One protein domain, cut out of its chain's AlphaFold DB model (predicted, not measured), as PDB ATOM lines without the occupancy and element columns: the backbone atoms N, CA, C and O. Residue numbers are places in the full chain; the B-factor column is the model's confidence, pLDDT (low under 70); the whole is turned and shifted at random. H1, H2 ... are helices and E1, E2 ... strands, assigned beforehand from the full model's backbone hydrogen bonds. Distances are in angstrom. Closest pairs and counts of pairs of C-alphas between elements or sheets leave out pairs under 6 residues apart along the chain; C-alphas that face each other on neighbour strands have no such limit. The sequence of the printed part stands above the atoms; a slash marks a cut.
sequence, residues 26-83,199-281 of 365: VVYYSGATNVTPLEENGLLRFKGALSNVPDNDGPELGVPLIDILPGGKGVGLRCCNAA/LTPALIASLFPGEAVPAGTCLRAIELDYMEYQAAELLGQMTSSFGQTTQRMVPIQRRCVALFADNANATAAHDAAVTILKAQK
ATOM      1  N   VAL A  26      96.351 132.248 182.568       80.56
ATOM      2  CA  VAL A  26      95.205 132.537 181.722       80.56
ATOM      3  C   VAL A  26      94.079 133.041 182.604       80.56
ATOM      4  O   VAL A  26      93.708 132.393 183.582       80.56
ATOM      5  N   VAL A  27      93.509 134.179 182.222       87.38
ATOM      6  CA  VAL A  27      92.269 134.689 182.803       87.38
ATOM      7  C   VAL A  27      91.180 134.752 181.749       87.38
ATOM      8  O   VAL A  27      91.439 135.107 180.602       87.38
ATOM      9  N   TYR A  28      89.954 134.410 182.121       86.69
ATOM     10  CA  TYR A  28      88.809 134.385 181.225       86.69
ATOM     11  C   TYR A  28      87.641 135.203 181.774       86.69
ATOM     12  O   TYR A  28      87.087 134.923 182.836       86.69
ATOM     13  N   TYR A  29      87.243 136.211 181.004       87.56
ATOM     14  CA  TYR A  29      86.035 136.997 181.188       87.56
ATOM     15  C   TYR A  29      84.895 136.386 180.378       87.56
ATOM     16  O   TYR A  29      84.711 136.704 179.200       87.56
ATOM     17  N   SER A  30      84.085 135.555 181.034       82.62
ATOM     18  CA  SER A  30      82.849 135.011 180.454       82.62
ATOM     19  C   SER A  30      81.785 136.091 180.217       82.62
ATOM     20  O   SER A  30      80.895 135.928 179.387       82.62
ATOM     21  N   GLY A  31      81.878 137.228 180.918       82.00
ATOM     22  CA  GLY A  31      80.880 138.302 180.893       82.00
ATOM     23  C   GLY A  31      79.679 138.062 181.813       82.00
ATOM     24  O   GLY A  31      78.712 138.824 181.763       82.00
ATOM     25  N   ALA A  32      79.746 137.042 182.680       82.38
ATOM     26  CA  ALA A  32      78.734 136.768 183.702       82.38
ATOM     27  C   ALA A  32      78.592 137.900 184.740       82.38
ATOM     28  O   ALA A  32      77.542 138.043 185.362       82.38
ATOM     29  N   THR A  33      79.634 138.719 184.916       80.38
ATOM     30  CA  THR A  33      79.638 139.891 185.801       80.38
ATOM     31  C   THR A  33      79.906 141.166 185.002       80.38
ATOM     32  O   THR A  33      80.481 141.113 183.916       80.38
ATOM     33  N   ASN A  34      79.496 142.321 185.532       84.38
ATOM     34  CA  ASN A  34      79.825 143.643 184.979       84.38
ATOM     35  C   ASN A  34      81.130 144.223 185.560       84.38
ATOM     36  O   ASN A  34      81.407 145.410 185.386       84.38
ATOM     37  N   VAL A  35      81.898 143.411 186.288       87.69
ATOM     38  CA  VAL A  35      83.161 143.825 186.897       87.69
ATOM     39  C   VAL A  35      84.233 143.897 185.812       87.69
ATOM     40  O   VAL A  35      84.359 142.998 184.981       87.69
ATOM     41  N   THR A  36      85.005 144.980 185.815       89.56
ATOM     42  CA  THR A  36      86.060 145.236 184.831       89.56
ATOM     43  C   THR A  36      87.445 145.228 185.484       89.56
ATOM     44  O   THR A  36      87.554 145.512 186.680       89.56
ATOM     45  N   PRO A  37      88.515 144.976 184.710       90.06
ATOM     46  CA  PRO A  37      89.885 145.197 185.147       90.06
ATOM     47  C   PRO A  37      90.101 146.604 185.704       90.06
ATOM     48  O   PRO A  37      89.515 147.570 185.207       90.06
ATOM     49  N   LEU A  38      90.964 146.720 186.713       92.31
ATOM     50  CA  LEU A  38      91.335 148.000 187.314       92.31
ATOM     51  C   LEU A  38      92.811 148.040 187.715       92.31
ATOM     52  O   LEU A  38      93.446 147.003 187.910       92.31
ATOM     53  N   GLU A  39      93.349 149.253 187.826       90.06
ATOM     54  CA  GLU A  39      94.679 149.502 188.380       90.06
ATOM     55  C   GLU A  39      94.570 149.667 189.900       90.06
ATOM     56  O   GLU A  39      93.862 150.547 190.386       90.06
ATOM     57  N   GLU A  40      95.268 148.819 190.656       88.38
ATOM     58  CA  GLU A  40      95.283 148.864 192.120       88.38
ATOM     59  C   GLU A  40      96.652 148.434 192.645       88.38
ATOM     60  O   GLU A  40      97.151 147.362 192.308       88.38
ATOM     61  N   ASN A  41      97.265 149.273 193.484       85.50
ATOM     62  CA  ASN A  41      98.581 149.033 194.092       85.50
ATOM     63  C   ASN A  41      99.700 148.724 193.074       85.50
ATOM     64  O   ASN A  41     100.584 147.918 193.347       85.50
ATOM     65  N   GLY A  42      99.663 149.351 191.892       83.06
ATOM     66  CA  GLY A  42     100.649 149.126 190.823       83.06
ATOM     67  C   GLY A  42     100.452 147.823 190.036       83.06
ATOM     68  O   GLY A  42     101.300 147.473 189.215       83.06
ATOM     69  N   LEU A  43      99.341 147.117 190.262       87.00
ATOM     70  CA  LEU A  43      98.957 145.910 189.537       87.00
ATOM     71  C   LEU A  43      97.787 146.203 188.593       87.00
ATOM     72  O   LEU A  43      96.852 146.925 188.950       87.00
ATOM     73  N   LEU A  44      97.797 145.575 187.420       89.69
ATOM     74  CA  LEU A  44      96.603 145.367 186.610       89.69
ATOM     75  C   LEU A  44      95.861 144.156 187.177       89.69
ATOM     76  O   LEU A  44      96.319 143.022 187.025       89.69
ATOM     77  N   ARG A  45      94.730 144.392 187.844       90.44
ATOM     78  CA  ARG A  45      93.913 143.329 188.439       90.44
ATOM     79  C   ARG A  45      92.791 142.924 187.506       90.44
ATOM     80  O   ARG A  45      91.958 143.757 187.144       90.44
ATOM     81  N   PHE A  46      92.722 141.637 187.181       88.06
ATOM     82  CA  PHE A  46      91.646 141.065 186.376       88.06
ATOM     83  C   PHE A  46      90.446 140.661 187.244       88.06
ATOM     84  O   PHE A  46      90.090 139.488 187.363       88.06
ATOM     85  N   LYS A  47      89.797 141.661 187.852       86.06
ATOM     86  CA  LYS A  47      88.626 141.451 188.716       86.06
ATOM     87  C   LYS A  47      87.457 140.839 187.954       86.06
ATOM     88  O   LYS A  47      87.176 141.259 186.832       86.06
ATOM     89  N   GLY A  48      86.764 139.883 188.573       80.06
ATOM     90  CA  GLY A  48      85.592 139.214 187.991       80.06
ATOM     91  C   GLY A  48      85.883 138.209 186.866       80.06
ATOM     92  O   GLY A  48      84.931 137.688 186.283       80.06
ATOM     93  N   ALA A  49      87.157 137.936 186.565       85.50
ATOM     94  CA  ALA A  49      87.573 136.879 185.645       85.50
ATOM     95  C   ALA A  49      87.755 135.539 186.366       85.50
ATOM     96  O   ALA A  49      88.073 135.496 187.552       85.50
ATOM     97  N   LEU A  50      87.635 134.444 185.622       85.56
ATOM     98  CA  LEU A  50      88.143 133.141 186.047       85.56
ATOM     99  C   LEU A  50      89.653 133.093 185.803       85.56
ATOM    100  O   LEU A  50      90.096 133.563 184.762       85.56
ATOM    101  N   SER A  51      90.435 132.511 186.712       84.75
ATOM    102  CA  SER A  51      91.883 132.306 186.547       84.75
ATOM    103  C   SER A  51      92.217 130.816 186.569       84.75
ATOM    104  O   SER A  51      91.660 130.079 187.383       84.75
ATOM    105  N   ASN A  52      93.105 130.363 185.681       76.19
ATOM    106  CA  ASN A  52      93.604 128.981 185.687       76.19
ATOM    107  C   ASN A  52      94.699 128.755 186.750       76.19
ATOM    108  O   ASN A  52      95.027 127.612 187.060       76.19
ATOM    109  N   VAL A  53      95.251 129.836 187.306       72.19
ATOM    110  CA  VAL A  53      96.179 129.806 188.435       72.19
ATOM    111  C   VAL A  53      95.465 130.396 189.654       72.19
ATOM    112  O   VAL A  53      95.011 131.543 189.581       72.19
ATOM    113  N   PRO A  54      95.329 129.649 190.761       57.94
ATOM    114  CA  PRO A  54      94.860 130.220 192.016       57.94
ATOM    115  C   PRO A  54      95.912 131.210 192.527       57.94
ATOM    116  O   PRO A  54      97.080 130.850 192.663       57.94
ATOM    117  N   ASP A  55      95.517 132.460 192.769       56.50
ATOM    118  CA  ASP A  55      96.422 133.449 193.356       56.50
ATOM    119  C   ASP A  55      96.595 133.160 194.863       56.50
ATOM    120  O   ASP A  55      95.663 132.712 195.536       56.50
ATOM    121  N   ASN A  56      97.797 133.386 195.398       46.91
ATOM    122  CA  ASN A  56      98.109 133.139 196.814       46.91
ATOM    123  C   ASN A  56      97.584 134.259 197.738       46.91
ATOM    124  O   ASN A  56      97.504 134.045 198.946       46.91
ATOM    125  N   ASP A  57      97.185 135.410 197.177       48.88
ATOM    126  CA  ASP A  57      96.749 136.609 197.917       48.88
ATOM    127  C   ASP A  57      95.295 137.052 197.616       48.88
ATOM    128  O   ASP A  57      94.867 138.141 198.012       48.88
ATOM    129  N   GLY A  58      94.495 136.219 196.940       50.12
ATOM    130  CA  GLY A  58      93.074 136.487 196.680       50.12
ATOM    131  C   GLY A  58      92.485 135.658 195.529       50.12
ATOM    132  O   GLY A  58      93.174 134.833 194.948       50.12
ATOM    133  N   PRO A  59      91.202 135.842 195.171       55.03
ATOM    134  CA  PRO A  59      90.584 135.110 194.060       55.03
ATOM    135  C   PRO A  59      90.906 135.683 192.662       55.03
ATOM    136  O   PRO A  59      90.363 135.191 191.676       55.03
ATOM    137  N   GLU A  60      91.733 136.729 192.549       72.50
ATOM    138  CA  GLU A  60      91.900 137.526 191.323       72.50
ATOM    139  C   GLU A  60      93.372 137.661 190.931       72.50
ATOM    140  O   GLU A  60      94.166 138.139 191.734       72.50
ATOM    141  N   LEU A  61      93.713 137.357 189.674       82.50
ATOM    142  CA  LEU A  61      95.076 137.518 189.163       82.50
ATOM    143  C   LEU A  61      95.468 139.003 189.047       82.50
ATOM    144  O   LEU A  61      94.767 139.799 188.404       82.50
ATOM    145  N   GLY A  62      96.619 139.360 189.622       85.12
ATOM    146  CA  GLY A  62      97.261 140.667 189.458       85.12
ATOM    147  C   GLY A  62      98.561 140.588 188.654       85.12
ATOM    148  O   GLY A  62      99.463 139.839 189.012       85.12
ATOM    149  N   VAL A  63      98.689 141.407 187.606       84.38
ATOM    150  CA  VAL A  63      99.936 141.536 186.829       84.38
ATOM    151  C   VAL A  63     100.644 142.846 187.190       84.38
ATOM    152  O   VAL A  63     100.026 143.907 187.058       84.38
ATOM    153  N   PRO A  64     101.920 142.832 187.618       84.00
ATOM    154  CA  PRO A  64     102.655 144.055 187.926       84.00
ATOM    155  C   PRO A  64     102.857 144.929 186.688       84.00
ATOM    156  O   PRO A  64     103.518 144.530 185.730       84.00
ATOM    157  N   LEU A  65     102.317 146.151 186.710       80.44
ATOM    158  CA  LEU A  65     102.421 147.077 185.574       80.44
ATOM    159  C   LEU A  65     103.875 147.478 185.308       80.44
ATOM    160  O   LEU A  65     104.303 147.528 184.160       80.44
ATOM    161  N   ILE A  66     104.665 147.687 186.364       78.75
ATOM    162  CA  ILE A  66     106.078 148.077 186.246       78.75
ATOM    163  C   ILE A  66     106.941 147.028 185.527       78.75
ATOM    164  O   ILE A  66     107.931 147.388 184.890       78.75
ATOM    165  N   ASP A  67     106.542 145.756 185.589       75.06
ATOM    166  CA  ASP A  67     107.280 144.636 185.004       75.06
ATOM    167  C   ASP A  67     106.812 144.293 183.578       75.06
ATOM    168  O   ASP A  67     107.425 143.456 182.910       75.06
ATOM    169  N   ILE A  68     105.766 144.964 183.075       65.88
ATOM    170  CA  ILE A  68     105.338 144.881 181.675       65.88
ATOM    171  C   ILE A  68     106.196 145.822 180.823       65.88
ATOM    172  O   ILE A  68     106.258 147.037 181.035       65.88
ATOM    173  N   LEU A  69     106.812 145.284 179.766       55.31
ATOM    174  CA  LEU A  69     107.654 146.091 178.881       55.31
ATOM    175  C   LEU A  69     106.838 147.175 178.141       55.31
ATOM    176  O   LEU A  69     105.851 146.854 177.467       55.31
ATOM    177  N   PRO A  70     107.258 148.455 178.188       49.97
ATOM    178  CA  PRO A  70     106.526 149.553 177.563       49.97
ATOM    179  C   PRO A  70     106.601 149.532 176.028       49.97
ATOM    180  O   PRO A  70     107.499 148.932 175.428       49.97
ATOM    181  N   GLY A  71     105.684 150.254 175.375       44.31
ATOM    182  CA  GLY A  71     105.681 150.445 173.921       44.31
ATOM    183  C   GLY A  71     105.337 149.188 173.120       44.31
ATOM    184  O   GLY A  71     105.992 148.909 172.120       44.31
ATOM    185  N   GLY A  72     104.363 148.400 173.579       44.69
ATOM    186  CA  GLY A  72     103.833 147.226 172.878       44.69
ATOM    187  C   GLY A  72     104.751 146.003 172.869       44.69
ATOM    188  O   GLY A  72     104.424 145.005 172.238       44.69
ATOM    189  N   LYS A  73     105.904 146.053 173.551       46.59
ATOM    190  CA  LYS A  73     106.855 144.931 173.599       46.59
ATOM    191  C   LYS A  73     106.416 143.809 174.532       46.59
ATOM    192  O   LYS A  73     106.710 142.657 174.242       46.59
ATOM    193  N   GLY A  74     105.752 144.160 175.631       50.94
ATOM    194  CA  GLY A  74     105.214 143.207 176.603       50.94
ATOM    195  C   GLY A  74     103.703 143.040 176.505       50.94
ATOM    196  O   GLY A  74     103.125 142.397 177.367       50.94
ATOM    197  N   VAL A  75     103.045 143.648 175.508       56.22
ATOM    198  CA  VAL A  75     101.583 143.607 175.371       56.22
ATOM    199  C   VAL A  75     101.186 143.288 173.935       56.22
ATOM    200  O   VAL A  75     101.494 144.051 173.020       56.22
ATOM    201  N   GLY A  76     100.454 142.193 173.743       60.94
ATOM    202  CA  GLY A  76      99.837 141.825 172.470       60.94
ATOM    203  C   GLY A  76      98.315 141.902 172.549       60.94
ATOM    204  O   GLY A  76      97.712 141.186 173.337       60.94
ATOM    205  N   LEU A  77      97.669 142.722 171.719       60.38
ATOM    206  CA  LEU A  77      96.210 142.673 171.571       60.38
ATOM    207  C   LEU A  77      95.850 141.649 170.493       60.38
ATOM    208  O   LEU A  77      96.333 141.736 169.363       60.38
ATOM    209  N   ARG A  78      95.000 140.688 170.846       64.31
ATOM    210  CA  ARG A  78      94.380 139.742 169.920       64.31
ATOM    211  C   ARG A  78      92.911 140.047 169.822       64.31
ATOM    212  O   ARG A  78      92.231 140.359 170.794       64.31
ATOM    213  N   CYS A  79      92.418 139.952 168.615       55.03
ATOM    214  CA  CYS A  79      91.154 140.534 168.280       55.03
ATOM    215  C   CYS A  79      90.251 139.535 167.631       55.03
ATOM    216  O   CYS A  79      90.714 138.653 166.908       55.03
ATOM    217  N   CYS A  80      88.955 139.753 167.834       52.72
ATOM    218  CA  CYS A  80      87.981 138.985 167.115       52.72
ATOM    219  C   CYS A  80      87.772 139.546 165.707       52.72
ATOM    220  O   CYS A  80      86.810 140.261 165.438       52.72
ATOM    221  N   ASN A  81      88.710 139.238 164.815       45.53
ATOM    222  CA  ASN A  81      88.524 139.418 163.385       45.53
ATOM    223  C   ASN A  81      88.278 138.030 162.779       45.53
ATOM    224  O   ASN A  81      88.913 137.052 163.181       45.53
ATOM    225  N   ALA A  82      87.380 137.929 161.794       46.03
ATOM    226  CA  ALA A  82      87.380 136.767 160.908       46.03
ATOM    227  C   ALA A  82      88.802 136.605 160.360       46.03
ATOM    228  O   ALA A  82      89.428 137.611 160.019       46.03
ATOM    229  N   ALA A  83      89.328 135.377 160.317       47.69
ATOM    230  CA  ALA A  83      90.680 135.144 159.835       47.69
ATOM    231  C   ALA A  83      90.857 135.860 158.479       47.69
ATOM    232  O   ALA A  83      90.112 135.615 157.526       47.69
ATOM    233  N   LEU A 199      93.026 131.891 169.956       53.53
ATOM    234  CA  LEU A 199      92.769 131.140 171.178       53.53
ATOM    235  C   LEU A 199      91.403 130.510 171.038       53.53
ATOM    236  O   LEU A 199      90.379 131.189 171.075       53.53
ATOM    237  N   THR A 200      91.414 129.218 170.731       54.31
ATOM    238  CA  THR A 200      90.195 128.519 170.354       54.31
ATOM    239  C   THR A 200      89.297 128.313 171.576       54.31
ATOM    240  O   THR A 200      89.793 128.095 172.683       54.31
ATOM    241  N   PRO A 201      87.968 128.291 171.390       56.66
ATOM    242  CA  PRO A 201      87.016 127.828 172.400       56.66
ATOM    243  C   PRO A 201      87.390 126.485 173.043       56.66
ATOM    244  O   PRO A 201      87.163 126.279 174.231       56.66
ATOM    245  N   ALA A 202      88.012 125.587 172.268       56.53
ATOM    246  CA  ALA A 202      88.485 124.295 172.754       56.53
ATOM    247  C   ALA A 202      89.598 124.429 173.810       56.53
ATOM    248  O   ALA A 202      89.618 123.663 174.771       56.53
ATOM    249  N   LEU A 203      90.476 125.430 173.678       59.75
ATOM    250  CA  LEU A 203      91.482 125.744 174.692       59.75
ATOM    251  C   LEU A 203      90.825 126.258 175.985       59.75
ATOM    252  O   LEU A 203      91.217 125.832 177.069       59.75
ATOM    253  N   ILE A 204      89.780 127.093 175.890       65.06
ATOM    254  CA  ILE A 204      89.025 127.561 177.071       65.06
ATOM    255  C   ILE A 204      88.415 126.388 177.828       65.06
ATOM    256  O   ILE A 204      88.599 126.291 179.033       65.06
ATOM    257  N   ALA A 205      87.744 125.474 177.123       64.00
ATOM    258  CA  ALA A 205      87.111 124.315 177.747       64.00
ATOM    259  C   ALA A 205      88.124 123.409 178.476       64.00
ATOM    260  O   ALA A 205      87.776 122.787 179.477       64.00
ATOM    261  N   SER A 206      89.375 123.351 177.998       67.88
ATOM    262  CA  SER A 206      90.454 122.601 178.659       67.88
ATOM    263  C   SER A 206      91.010 123.292 179.911       67.88
ATOM    264  O   SER A 206      91.384 122.613 180.863       67.88
ATOM    265  N   LEU A 207      91.039 124.628 179.929       69.25
ATOM    266  CA  LEU A 207      91.597 125.432 181.024       69.25
ATOM    267  C   LEU A 207      90.555 125.806 182.091       69.25
ATOM    268  O   LEU A 207      90.911 126.009 183.249       69.25
ATOM    269  N   PHE A 208      89.278 125.874 181.711       73.88
ATOM    270  CA  PHE A 208      88.147 126.264 182.555       73.88
ATOM    271  C   PHE A 208      86.999 125.254 182.399       73.88
ATOM    272  O   PHE A 208      86.010 125.522 181.706       73.88
ATOM    273  N   PRO A 209      87.116 124.062 183.012       63.84
ATOM    274  CA  PRO A 209      86.093 123.029 182.912       63.84
ATOM    275  C   PRO A 209      84.770 123.534 183.510       63.84
ATOM    276  O   PRO A 209      84.683 123.810 184.703       63.84
ATOM    277  N   GLY A 210      83.739 123.663 182.673       64.19
ATOM    278  CA  GLY A 210      82.426 124.209 183.049       64.19
ATOM    279  C   GLY A 210      81.978 125.393 182.189       64.19
ATOM    280  O   GLY A 210      80.781 125.651 182.092       64.19
ATOM    281  N   GLU A 211      82.910 126.049 181.497       71.88
ATOM    282  CA  GLU A 211      82.593 127.116 180.550       71.88
ATOM    283  C   GLU A 211      82.264 126.533 179.169       71.88
ATOM    284  O   GLU A 211      83.107 125.942 178.489       71.88
ATOM    285  N   ALA A 212      81.015 126.700 178.735       63.50
ATOM    286  CA  ALA A 212      80.576 126.304 177.404       63.50
ATOM    287  C   ALA A 212      80.826 127.449 176.415       63.50
ATOM    288  O   ALA A 212      79.957 128.288 176.188       63.50
ATOM    289  N   VAL A 213      82.012 127.478 175.804       64.38
ATOM    290  CA  VAL A 213      82.285 128.387 174.683       64.38
ATOM    291  C   VAL A 213      81.898 127.680 173.378       64.38
ATOM    292  O   VAL A 213      82.479 126.634 173.071       64.38
ATOM    293  N   PRO A 214      80.925 128.195 172.599       61.28
ATOM    294  CA  PRO A 214      80.526 127.560 171.349       61.28
ATOM    295  C   PRO A 214      81.714 127.390 170.393       61.28
ATOM    296  O   PRO A 214      82.590 128.251 170.283       61.28
ATOM    297  N   ALA A 215      81.753 126.263 169.683       55.50
ATOM    298  CA  ALA A 215      82.789 126.018 168.688       55.50
ATOM    299  C   ALA A 215      82.756 127.115 167.609       55.50
ATOM    300  O   ALA A 215      81.693 127.470 167.102       55.50
ATOM    301  N   GLY A 216      83.926 127.658 167.264       52.66
ATOM    302  CA  GLY A 216      84.042 128.760 166.305       52.66
ATOM    303  C   GLY A 216      83.762 130.154 166.879       52.66
ATOM    304  O   GLY A 216      83.916 131.129 166.147       52.66
ATOM    305  N   THR A 217      83.412 130.282 168.167       59.53
ATOM    306  CA  THR A 217      83.387 131.590 168.834       59.53
ATOM    307  C   THR A 217      84.790 132.173 168.870       59.53
ATOM    308  O   THR A 217      85.774 131.519 169.206       59.53
ATOM    309  N   CYS A 218      84.871 133.433 168.493       60.56
ATOM    310  CA  CYS A 218      86.103 134.161 168.335       60.56
ATOM    311  C   CYS A 218      86.244 135.104 169.539       60.56
ATOM    312  O   CYS A 218      85.313 135.826 169.887       60.56
ATOM    313  N   LEU A 219      87.372 135.006 170.245       69.12
ATOM    314  CA  LEU A 219      87.596 135.679 171.526       69.12
ATOM    315  C   LEU A 219      88.569 136.838 171.337       69.12
ATOM    316  O   LEU A 219      89.574 136.707 170.636       69.12
ATOM    317  N   ARG A 220      88.297 137.969 171.994       75.44
ATOM    318  CA  ARG A 220      89.323 139.008 172.151       75.44
ATOM    319  C   ARG A 220      90.310 138.524 173.204       75.44
ATOM    320  O   ARG A 220      89.905 137.864 174.161       75.44
ATOM    321  N   ALA A 221      91.584 138.855 173.050       74.81
ATOM    322  CA  ALA A 221      92.577 138.561 174.064       74.81
ATOM    323  C   ALA A 221      93.586 139.689 174.256       74.81
ATOM    324  O   ALA A 221      93.873 140.459 173.346       74.81
ATOM    325  N   ILE A 222      94.156 139.748 175.449       75.38
ATOM    326  CA  ILE A 222      95.298 140.586 175.781       75.38
ATOM    327  C   ILE A 222      96.384 139.646 176.284       75.38
ATOM    328  O   ILE A 222      96.209 138.980 177.297       75.38
ATOM    329  N   GLU A 223      97.495 139.580 175.570       73.75
ATOM    330  CA  GLU A 223      98.704 138.898 176.011       73.75
ATOM    331  C   GLU A 223      99.600 139.882 176.742       73.75
ATOM    332  O   GLU A 223      99.826 140.990 176.258       73.75
ATOM    333  N   LEU A 224     100.125 139.451 177.879       69.38
ATOM    334  CA  LEU A 224     101.030 140.195 178.730       69.38
ATOM    335  C   LEU A 224     102.272 139.339 178.962       69.38
ATOM    336  O   LEU A 224     102.188 138.275 179.572       69.38
ATOM    337  N   ASP A 225     103.415 139.811 178.484       66.81
ATOM    338  CA  ASP A 225     104.720 139.275 178.852       66.81
ATOM    339  C   ASP A 225     105.310 140.191 179.937       66.81
ATOM    340  O   ASP A 225     105.499 141.394 179.715       66.81
ATOM    341  N   TYR A 226     105.590 139.630 181.113       67.81
ATOM    342  CA  TYR A 226     106.113 140.371 182.262       67.81
ATOM    343  C   TYR A 226     107.139 139.541 183.043       67.81
ATOM    344  O   TYR A 226     107.271 138.335 182.836       67.81
ATOM    345  N   MET A 227     107.905 140.192 183.918       68.75
ATOM    346  CA  MET A 227     108.864 139.517 184.795       68.75
ATOM    347  C   MET A 227     108.254 139.321 186.182       68.75
ATOM    348  O   MET A 227     107.833 140.279 186.817       68.75
ATOM    349  N   GLU A 228     108.239 138.087 186.671       73.31
ATOM    350  CA  GLU A 228     107.844 137.745 188.035       73.31
ATOM    351  C   GLU A 228     109.082 137.331 188.831       73.31
ATOM    352  O   GLU A 228     109.928 136.589 188.337       73.31
ATOM    353  N   TYR A 229     109.203 137.780 190.077       70.75
ATOM    354  CA  TYR A 229     110.286 137.345 190.955       70.75
ATOM    355  C   TYR A 229     109.791 136.235 191.874       70.75
ATOM    356  O   TYR A 229     108.994 136.489 192.773       70.75
ATOM    357  N   GLN A 230     110.292 135.016 191.679       68.69
ATOM    358  CA  GLN A 230     109.939 133.875 192.522       68.69
ATOM    359  C   GLN A 230     111.076 133.511 193.467       68.69
ATOM    360  O   GLN A 230     112.249 133.512 193.084       68.69
ATOM    361  N   ALA A 231     110.730 133.187 194.710       70.12
ATOM    362  CA  ALA A 231     111.689 132.652 195.660       70.12
ATOM    363  C   ALA A 231     112.104 131.242 195.214       70.12
ATOM    364  O   ALA A 231     111.277 130.338 195.135       70.12
ATOM    365  N   ALA A 232     113.390 131.056 194.928       68.50
ATOM    366  CA  ALA A 232     113.983 129.766 194.617       68.50
ATOM    367  C   ALA A 232     115.051 129.414 195.657       68.50
ATOM    368  O   ALA A 232     115.827 130.273 196.091       68.50
ATOM    369  N   GLU A 233     115.107 128.138 196.035       70.00
ATOM    370  CA  GLU A 233     116.181 127.599 196.863       70.00
ATOM    371  C   GLU A 233     117.346 127.170 195.975       70.00
ATOM    372  O   GLU A 233     117.241 126.242 195.175       70.00
ATOM    373  N   LEU A 234     118.476 127.862 196.114       60.31
ATOM    374  CA  LEU A 234     119.709 127.520 195.415       60.31
ATOM    375  C   LEU A 234     120.689 126.916 196.422       60.31
ATOM    376  O   LEU A 234     121.041 127.554 197.418       60.31
ATOM    377  N   LEU A 235     121.118 125.678 196.168       62.50
ATOM    378  CA  LEU A 235     122.116 124.973 196.974       62.50
ATOM    379  C   LEU A 235     123.525 125.478 196.646       62.50
ATOM    380  O   LEU A 235     123.943 125.450 195.489       62.50
ATOM    381  N   GLY A 236     124.270 125.910 197.667       53.94
ATOM    382  CA  GLY A 236     125.732 126.045 197.608       53.94
ATOM    383  C   GLY A 236     126.313 127.092 196.647       53.94
ATOM    384  O   GLY A 236     127.528 127.140 196.488       53.94
ATOM    385  N   GLN A 237     125.504 127.941 196.002       50.25
ATOM    386  CA  GLN A 237     126.018 128.925 195.032       50.25
ATOM    387  C   GLN A 237     126.597 130.202 195.670       50.25
ATOM    388  O   GLN A 237     127.278 130.959 194.983       50.25
ATOM    389  N   MET A 238     126.331 130.465 196.956       47.94
ATOM    390  CA  MET A 238     126.695 131.729 197.631       47.94
ATOM    391  C   MET A 238     127.226 131.550 199.065       47.94
ATOM    392  O   MET A 238     127.557 132.533 199.725       47.94
ATOM    393  N   THR A 239     127.318 130.318 199.567       52.78
ATOM    394  CA  THR A 239     127.913 130.015 200.876       52.78
ATOM    395  C   THR A 239     129.086 129.063 200.679       52.78
ATOM    396  O   THR A 239     129.129 128.291 199.725       52.78
ATOM    397  N   SER A 240     130.056 129.085 201.591       50.75
ATOM    398  CA  SER A 240     131.184 128.143 201.585       50.75
ATOM    399  C   SER A 240     130.777 126.696 201.913       50.75
ATOM    400  O   SER A 240     131.638 125.821 201.993       50.75
ATOM    401  N   SER A 241     129.480 126.430 202.109       55.59
ATOM    402  CA  SER A 241     128.934 125.129 202.482       55.59
ATOM    403  C   SER A 241     127.934 124.643 201.435       55.59
ATOM    404  O   SER A 241     126.818 125.148 201.333       55.59
ATOM    405  N   PHE A 242     128.314 123.601 200.692       51.88
ATOM    406  CA  PHE A 242     127.504 122.986 199.631       51.88
ATOM    407  C   PHE A 242     126.134 122.453 200.098       51.88
ATOM    408  O   PHE A 242     125.264 122.215 199.264       51.88
ATOM    409  N   GLY A 243     125.927 122.270 201.409       59.56
ATOM    410  CA  GLY A 243     124.668 121.786 201.986       59.56
ATOM    411  C   GLY A 243     123.699 122.875 202.459       59.56
ATOM    412  O   GLY A 243     122.622 122.537 202.940       59.56
ATOM    413  N   GLN A 244     124.058 124.161 202.374       60.44
ATOM    414  CA  GLN A 244     123.160 125.249 202.773       60.44
ATOM    415  C   GLN A 244     122.331 125.741 201.583       60.44
ATOM    416  O   GLN A 244     122.874 126.134 200.547       60.44
ATOM    417  N   THR A 245     121.008 125.737 201.753       59.09
ATOM    418  CA  THR A 245     120.062 126.395 200.853       59.09
ATOM    419  C   THR A 245     120.019 127.887 201.157       59.09
ATOM    420  O   THR A 245     119.852 128.311 202.300       59.09
ATOM    421  N   THR A 246     120.167 128.703 200.118       62.53
ATOM    422  CA  THR A 246     119.867 130.137 200.186       62.53
ATOM    423  C   THR A 246     118.618 130.413 199.370       62.53
ATOM    424  O   THR A 246     118.566 130.051 198.192       62.53
ATOM    425  N   GLN A 247     117.625 131.051 199.988       65.81
ATOM    426  CA  GLN A 247     116.454 131.556 199.280       65.81
ATOM    427  C   GLN A 247     116.829 132.840 198.546       65.81
ATOM    428  O   GLN A 247     117.367 133.778 199.140       65.81
ATOM    429  N   ARG A 248     116.559 132.882 197.242       68.81
ATOM    430  CA  ARG A 248     116.781 134.063 196.410       68.81
ATOM    431  C   ARG A 248     115.572 134.311 195.524       68.81
ATOM    432  O   ARG A 248     115.009 133.378 194.970       68.81
ATOM    433  N   MET A 249     115.247 135.584 195.330       67.50
ATOM    434  CA  MET A 249     114.303 136.010 194.303       67.50
ATOM    435  C   MET A 249     114.958 135.889 192.923       67.50
ATOM    436  O   MET A 249     115.932 136.589 192.623       67.50
ATOM    437  N   VAL A 250     114.450 134.977 192.102       65.12
ATOM    438  CA  VAL A 250     114.892 134.752 190.726       65.12
ATOM    439  C   VAL A 250     113.860 135.372 189.785       65.12
ATOM    440  O   VAL A 250     112.674 135.073 189.924       65.12
ATOM    441  N   PRO A 251     114.278 136.238 188.844       63.44
ATOM    442  CA  PRO A 251     113.377 136.759 187.829       63.44
ATOM    443  C   PRO A 251     113.029 135.653 186.825       63.44
ATOM    444  O   PRO A 251     113.918 135.045 186.228       63.44
ATOM    445  N   ILE A 252     111.741 135.418 186.622       61.97
ATOM    446  CA  ILE A 252     111.175 134.464 185.673       61.97
ATOM    447  C   ILE A 252     110.282 135.252 184.723       61.97
ATOM    448  O   ILE A 252     109.450 136.047 185.153       61.97
ATOM    449  N   GLN A 253     110.461 135.056 183.422       64.69
ATOM    450  CA  GLN A 253     109.550 135.632 182.444       64.69
ATOM    451  C   GLN A 253     108.240 134.840 182.459       64.69
ATOM    452  O   GLN A 253     108.264 133.619 182.331       64.69
ATOM    453  N   ARG A 254     107.119 135.545 182.597       70.38
ATOM    454  CA  ARG A 254     105.767 134.993 182.587       70.38
ATOM    455  C   ARG A 254     104.980 135.512 181.402       70.38
ATOM    456  O   ARG A 254     105.091 136.686 181.039       70.38
ATOM    457  N   ARG A 255     104.134 134.646 180.853       68.75
ATOM    458  CA  ARG A 255     103.109 135.000 179.878       68.75
ATOM    459  C   ARG A 255     101.720 134.817 180.476       68.75
ATOM    460  O   ARG A 255     101.255 133.692 180.660       68.75
ATOM    461  N   CYS A 256     101.054 135.939 180.722       78.69
ATOM    462  CA  CYS A 256      99.647 135.992 181.093       78.69
ATOM    463  C   CYS A 256      98.795 136.287 179.859       78.69
ATOM    464  O   CYS A 256      99.111 137.183 179.077       78.69
ATOM    465  N   VAL A 257      97.675 135.588 179.701       79.00
ATOM    466  CA  VAL A 257      96.696 135.885 178.656       79.00
ATOM    467  C   VAL A 257      95.316 136.101 179.245       79.00
ATOM    468  O   VAL A 257      94.751 135.215 179.874       79.00
ATOM    469  N   ALA A 258      94.751 137.277 178.994       83.69
ATOM    470  CA  ALA A 258      93.375 137.599 179.325       83.69
ATOM    471  C   ALA A 258      92.467 137.396 178.119       83.69
ATOM    472  O   ALA A 258      92.723 137.959 177.060       83.69
ATOM    473  N   LEU A 259      91.412 136.607 178.281       83.75
ATOM    474  CA  LEU A 259      90.462 136.204 177.249       83.75
ATOM    475  C   LEU A 259      89.101 136.819 177.547       83.75
ATOM    476  O   LEU A 259      88.650 136.789 178.687       83.75
ATOM    477  N   PHE A 260      88.431 137.347 176.528       84.44
ATOM    478  CA  PHE A 260      87.159 138.049 176.677       84.44
ATOM    479  C   PHE A 260      86.128 137.469 175.711       84.44
ATOM    480  O   PHE A 260      86.353 137.420 174.497       84.44
ATOM    481  N   ALA A 261      85.001 137.022 176.266       82.25
ATOM    482  CA  ALA A 261      83.858 136.539 175.506       82.25
ATOM    483  C   ALA A 261      83.233 137.635 174.624       82.25
ATOM    484  O   ALA A 261      83.374 138.833 174.877       82.25
ATOM    485  N   ASP A 262      82.497 137.217 173.595       78.56
ATOM    486  CA  ASP A 262      81.776 138.132 172.706       78.56
ATOM    487  C   ASP A 262      80.427 138.550 173.315       78.56
ATOM    488  O   ASP A 262      79.359 138.052 172.962       78.56
ATOM    489  N   ASN A 263      80.482 139.424 174.319       82.88
ATOM    490  CA  ASN A 263      79.312 140.074 174.904       82.88
ATOM    491  C   ASN A 263      79.663 141.467 175.448       82.88
ATOM    492  O   ASN A 263      80.833 141.848 175.528       82.88
ATOM    493  N   ALA A 264      78.640 142.240 175.821       85.62
ATOM    494  CA  ALA A 264      78.802 143.628 176.251       85.62
ATOM    495  C   ALA A 264      79.686 143.779 177.502       85.62
ATOM    496  O   ALA A 264      80.534 144.667 177.546       85.62
ATOM    497  N   ASN A 265      79.534 142.896 178.492       88.62
ATOM    498  CA  ASN A 265      80.283 142.972 179.747       88.62
ATOM    499  C   ASN A 265      81.762 142.621 179.546       88.62
ATOM    500  O   ASN A 265      82.643 143.359 179.978       88.62
ATOM    501  N   ALA A 266      82.042 141.529 178.832       84.81
ATOM    502  CA  ALA A 266      83.404 141.130 178.497       84.81
ATOM    503  C   ALA A 266      84.081 142.142 177.550       84.81
ATOM    504  O   ALA A 266      85.275 142.403 177.677       84.81
ATOM    505  N   THR A 267      83.315 142.787 176.663       84.62
ATOM    506  CA  THR A 267      83.796 143.915 175.847       84.62
ATOM    507  C   THR A 267      84.180 145.116 176.712       84.62
ATOM    508  O   THR A 267      85.270 145.656 176.548       84.62
ATOM    509  N   ALA A 268      83.340 145.505 177.673       87.25
ATOM    510  CA  ALA A 268      83.656 146.596 178.596       87.25
ATOM    511  C   ALA A 268      84.898 146.284 179.451       87.25
ATOM    512  O   ALA A 268      85.745 147.153 179.657       87.25
ATOM    513  N   ALA A 269      85.042 145.033 179.898       88.44
ATOM    514  CA  ALA A 269      86.224 144.564 180.613       88.44
ATOM    515  C   ALA A 269      87.498 144.650 179.754       88.44
ATOM    516  O   ALA A 269      88.522 145.163 180.211       88.44
ATOM    517  N   HIS A 270      87.427 144.215 178.494       86.25
ATOM    518  CA  HIS A 270      88.521 144.360 177.534       86.25
ATOM    519  C   HIS A 270      88.932 145.830 177.373       86.25
ATOM    520  O   HIS A 270      90.108 146.178 177.501       86.25
ATOM    521  N   ASP A 271      87.961 146.711 177.136       84.75
ATOM    522  CA  ASP A 271      88.221 148.125 176.869       84.75
ATOM    523  C   ASP A 271      88.802 148.847 178.098       84.75
ATOM    524  O   ASP A 271      89.674 149.713 177.958       84.75
ATOM    525  N   ALA A 272      88.401 148.442 179.307       88.44
ATOM    526  CA  ALA A 272      88.987 148.920 180.557       88.44
ATOM    527  C   ALA A 272      90.469 148.522 180.691       88.44
ATOM    528  O   ALA A 272      91.314 149.392 180.922       88.44
ATOM    529  N   ALA A 273      90.819 147.248 180.462       86.25
ATOM    530  CA  ALA A 273      92.219 146.801 180.485       86.25
ATOM    531  C   ALA A 273      93.079 147.534 179.444       86.25
ATOM    532  O   ALA A 273      94.171 148.012 179.758       86.25
ATOM    533  N   VAL A 274      92.576 147.689 178.215       79.50
ATOM    534  CA  VAL A 274      93.266 148.442 177.156       79.50
ATOM    535  C   VAL A 274      93.494 149.898 177.568       79.50
ATOM    536  O   VAL A 274      94.557 150.456 177.288       79.50
ATOM    537  N   THR A 275      92.523 150.523 178.234       83.19
ATOM    538  CA  THR A 275      92.631 151.912 178.702       83.19
ATOM    539  C   THR A 275      93.754 152.075 179.727       83.19
ATOM    540  O   THR A 275      94.576 152.981 179.581       83.19
ATOM    541  N   ILE A 276      93.854 151.165 180.699       83.50
ATOM    542  CA  ILE A 276      94.922 151.162 181.714       83.50
ATOM    543  C   ILE A 276      96.294 150.985 181.050       83.50
ATOM    544  O   ILE A 276      97.201 151.794 181.244       83.50
ATOM    545  N   LEU A 277      96.430 149.982 180.179       75.12
ATOM    546  CA  LEU A 277      97.688 149.688 179.485       75.12
ATOM    547  C   LEU A 277      98.145 150.841 178.570       75.12
ATOM    548  O   LEU A 277      99.346 151.078 178.415       75.12
ATOM    549  N   LYS A 278      97.205 151.594 177.982       68.19
ATOM    550  CA  LYS A 278      97.502 152.828 177.236       68.19
ATOM    551  C   LYS A 278      97.965 153.956 178.151       68.19
ATOM    552  O   LYS A 278      98.958 154.607 177.827       68.19
ATOM    553  N   ALA A 279      97.278 154.186 179.271       74.06
ATOM    554  CA  ALA A 279      97.635 155.234 180.228       74.06
ATOM    555  C   ALA A 279      99.074 155.058 180.748       74.06
ATOM    556  O   ALA A 279      99.839 156.019 180.806       74.06
ATOM    557  N   GLN A 280      99.471 153.809 180.991       70.31
ATOM    558  CA  GLN A 280     100.809 153.435 181.456       70.31
ATOM    559  C   GLN A 280     101.854 153.301 180.329       70.31
ATOM    560  O   GLN A 280     103.001 152.929 180.566       70.31
ATOM    561  N   LYS A 281     101.495 153.632 179.078       62.28
ATOM    562  CA  LYS A 281     102.374 153.553 177.891       62.28
ATOM    563  C   LYS A 281     102.906 152.142 177.596       62.28
ATOM    564  O   LYS A 281     103.901 151.989 176.879       62.28
TER     565      LYS A 281
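This is residues 26 to 83 and 199 to 281 of the 365 residues of an uncharacterized protein of Fibrella aestuarina BUZ 2 (UniProt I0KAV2). A long two-stranded arm, the hairpin of E6 and E7, reaches out from a small body and makes the longest axis. At its base E1 and E5 join it in a twisted sheet; H2 packs on this sheet and on the small sheet E2 E3 E4, and H1 grazes the larger sheet. The 141 printed residues hold E1 E2 E3 E4 E5 H1 E6 E7 H2 along the chain, class mixed, helices and strands; the larger sheet, order E1 E7 E6 E5, is mixed. The whole is only just loose, close to compact, with a radius of gyration of the C-alphas of 17.7 A and spans of 60 by 34 by 30 A.

E1, residues 26 to 29, is parallel to E7, residues 245 to 260, with N 27 and O 257 2.9 A apart. E7 and E6, residues 220 to 235, are antiparallel, with N 222 and O 258 2.8 A apart. E6 and E5, residues 75 to 78, are antiparallel, with N 76 and O 223 2.9 A apart. E2, E3 and E4, residues 38 to 40, 43 to 45 and 62 to 64, form a meander, each strand the antiparallel neighbour of the one before: N 40 and O 43 are 3.0 A apart, N 44 and O 63 2.8 A. H2, residues 264 to 279, is on both sheets, making two layers, a helix on one face, with each; its height over the larger is 9.4 A, and its closest C-alphas to E7 are Ala 266 and Phe 260, 5.2 A. H1, residues 201 to 207, only grazes the larger sheet with residues 204 to 207. In H1 and H2 every O i to N i+4 pair is within hydrogen-bond range.

E1 begins at C-alpha 26 (95.205, 132.537, 181.722). E6 measures 43.5 A and E7 42.5 A. H2, 22.5 A, ends at C-alpha 279 (97.635, 155.234, 180.228).

The C-alphas of Ala 82 and Ser 240 are farthest apart, 60.4 A. Residues 84 to 198 are cut out, with 12.2 A between C-alphas 83 and 199. The links E3 to E4 and H1 to E6 are long. Mean pLDDT of the printed part is 70.4; residues 68 to 83 and 234 to 253 are among those under 70.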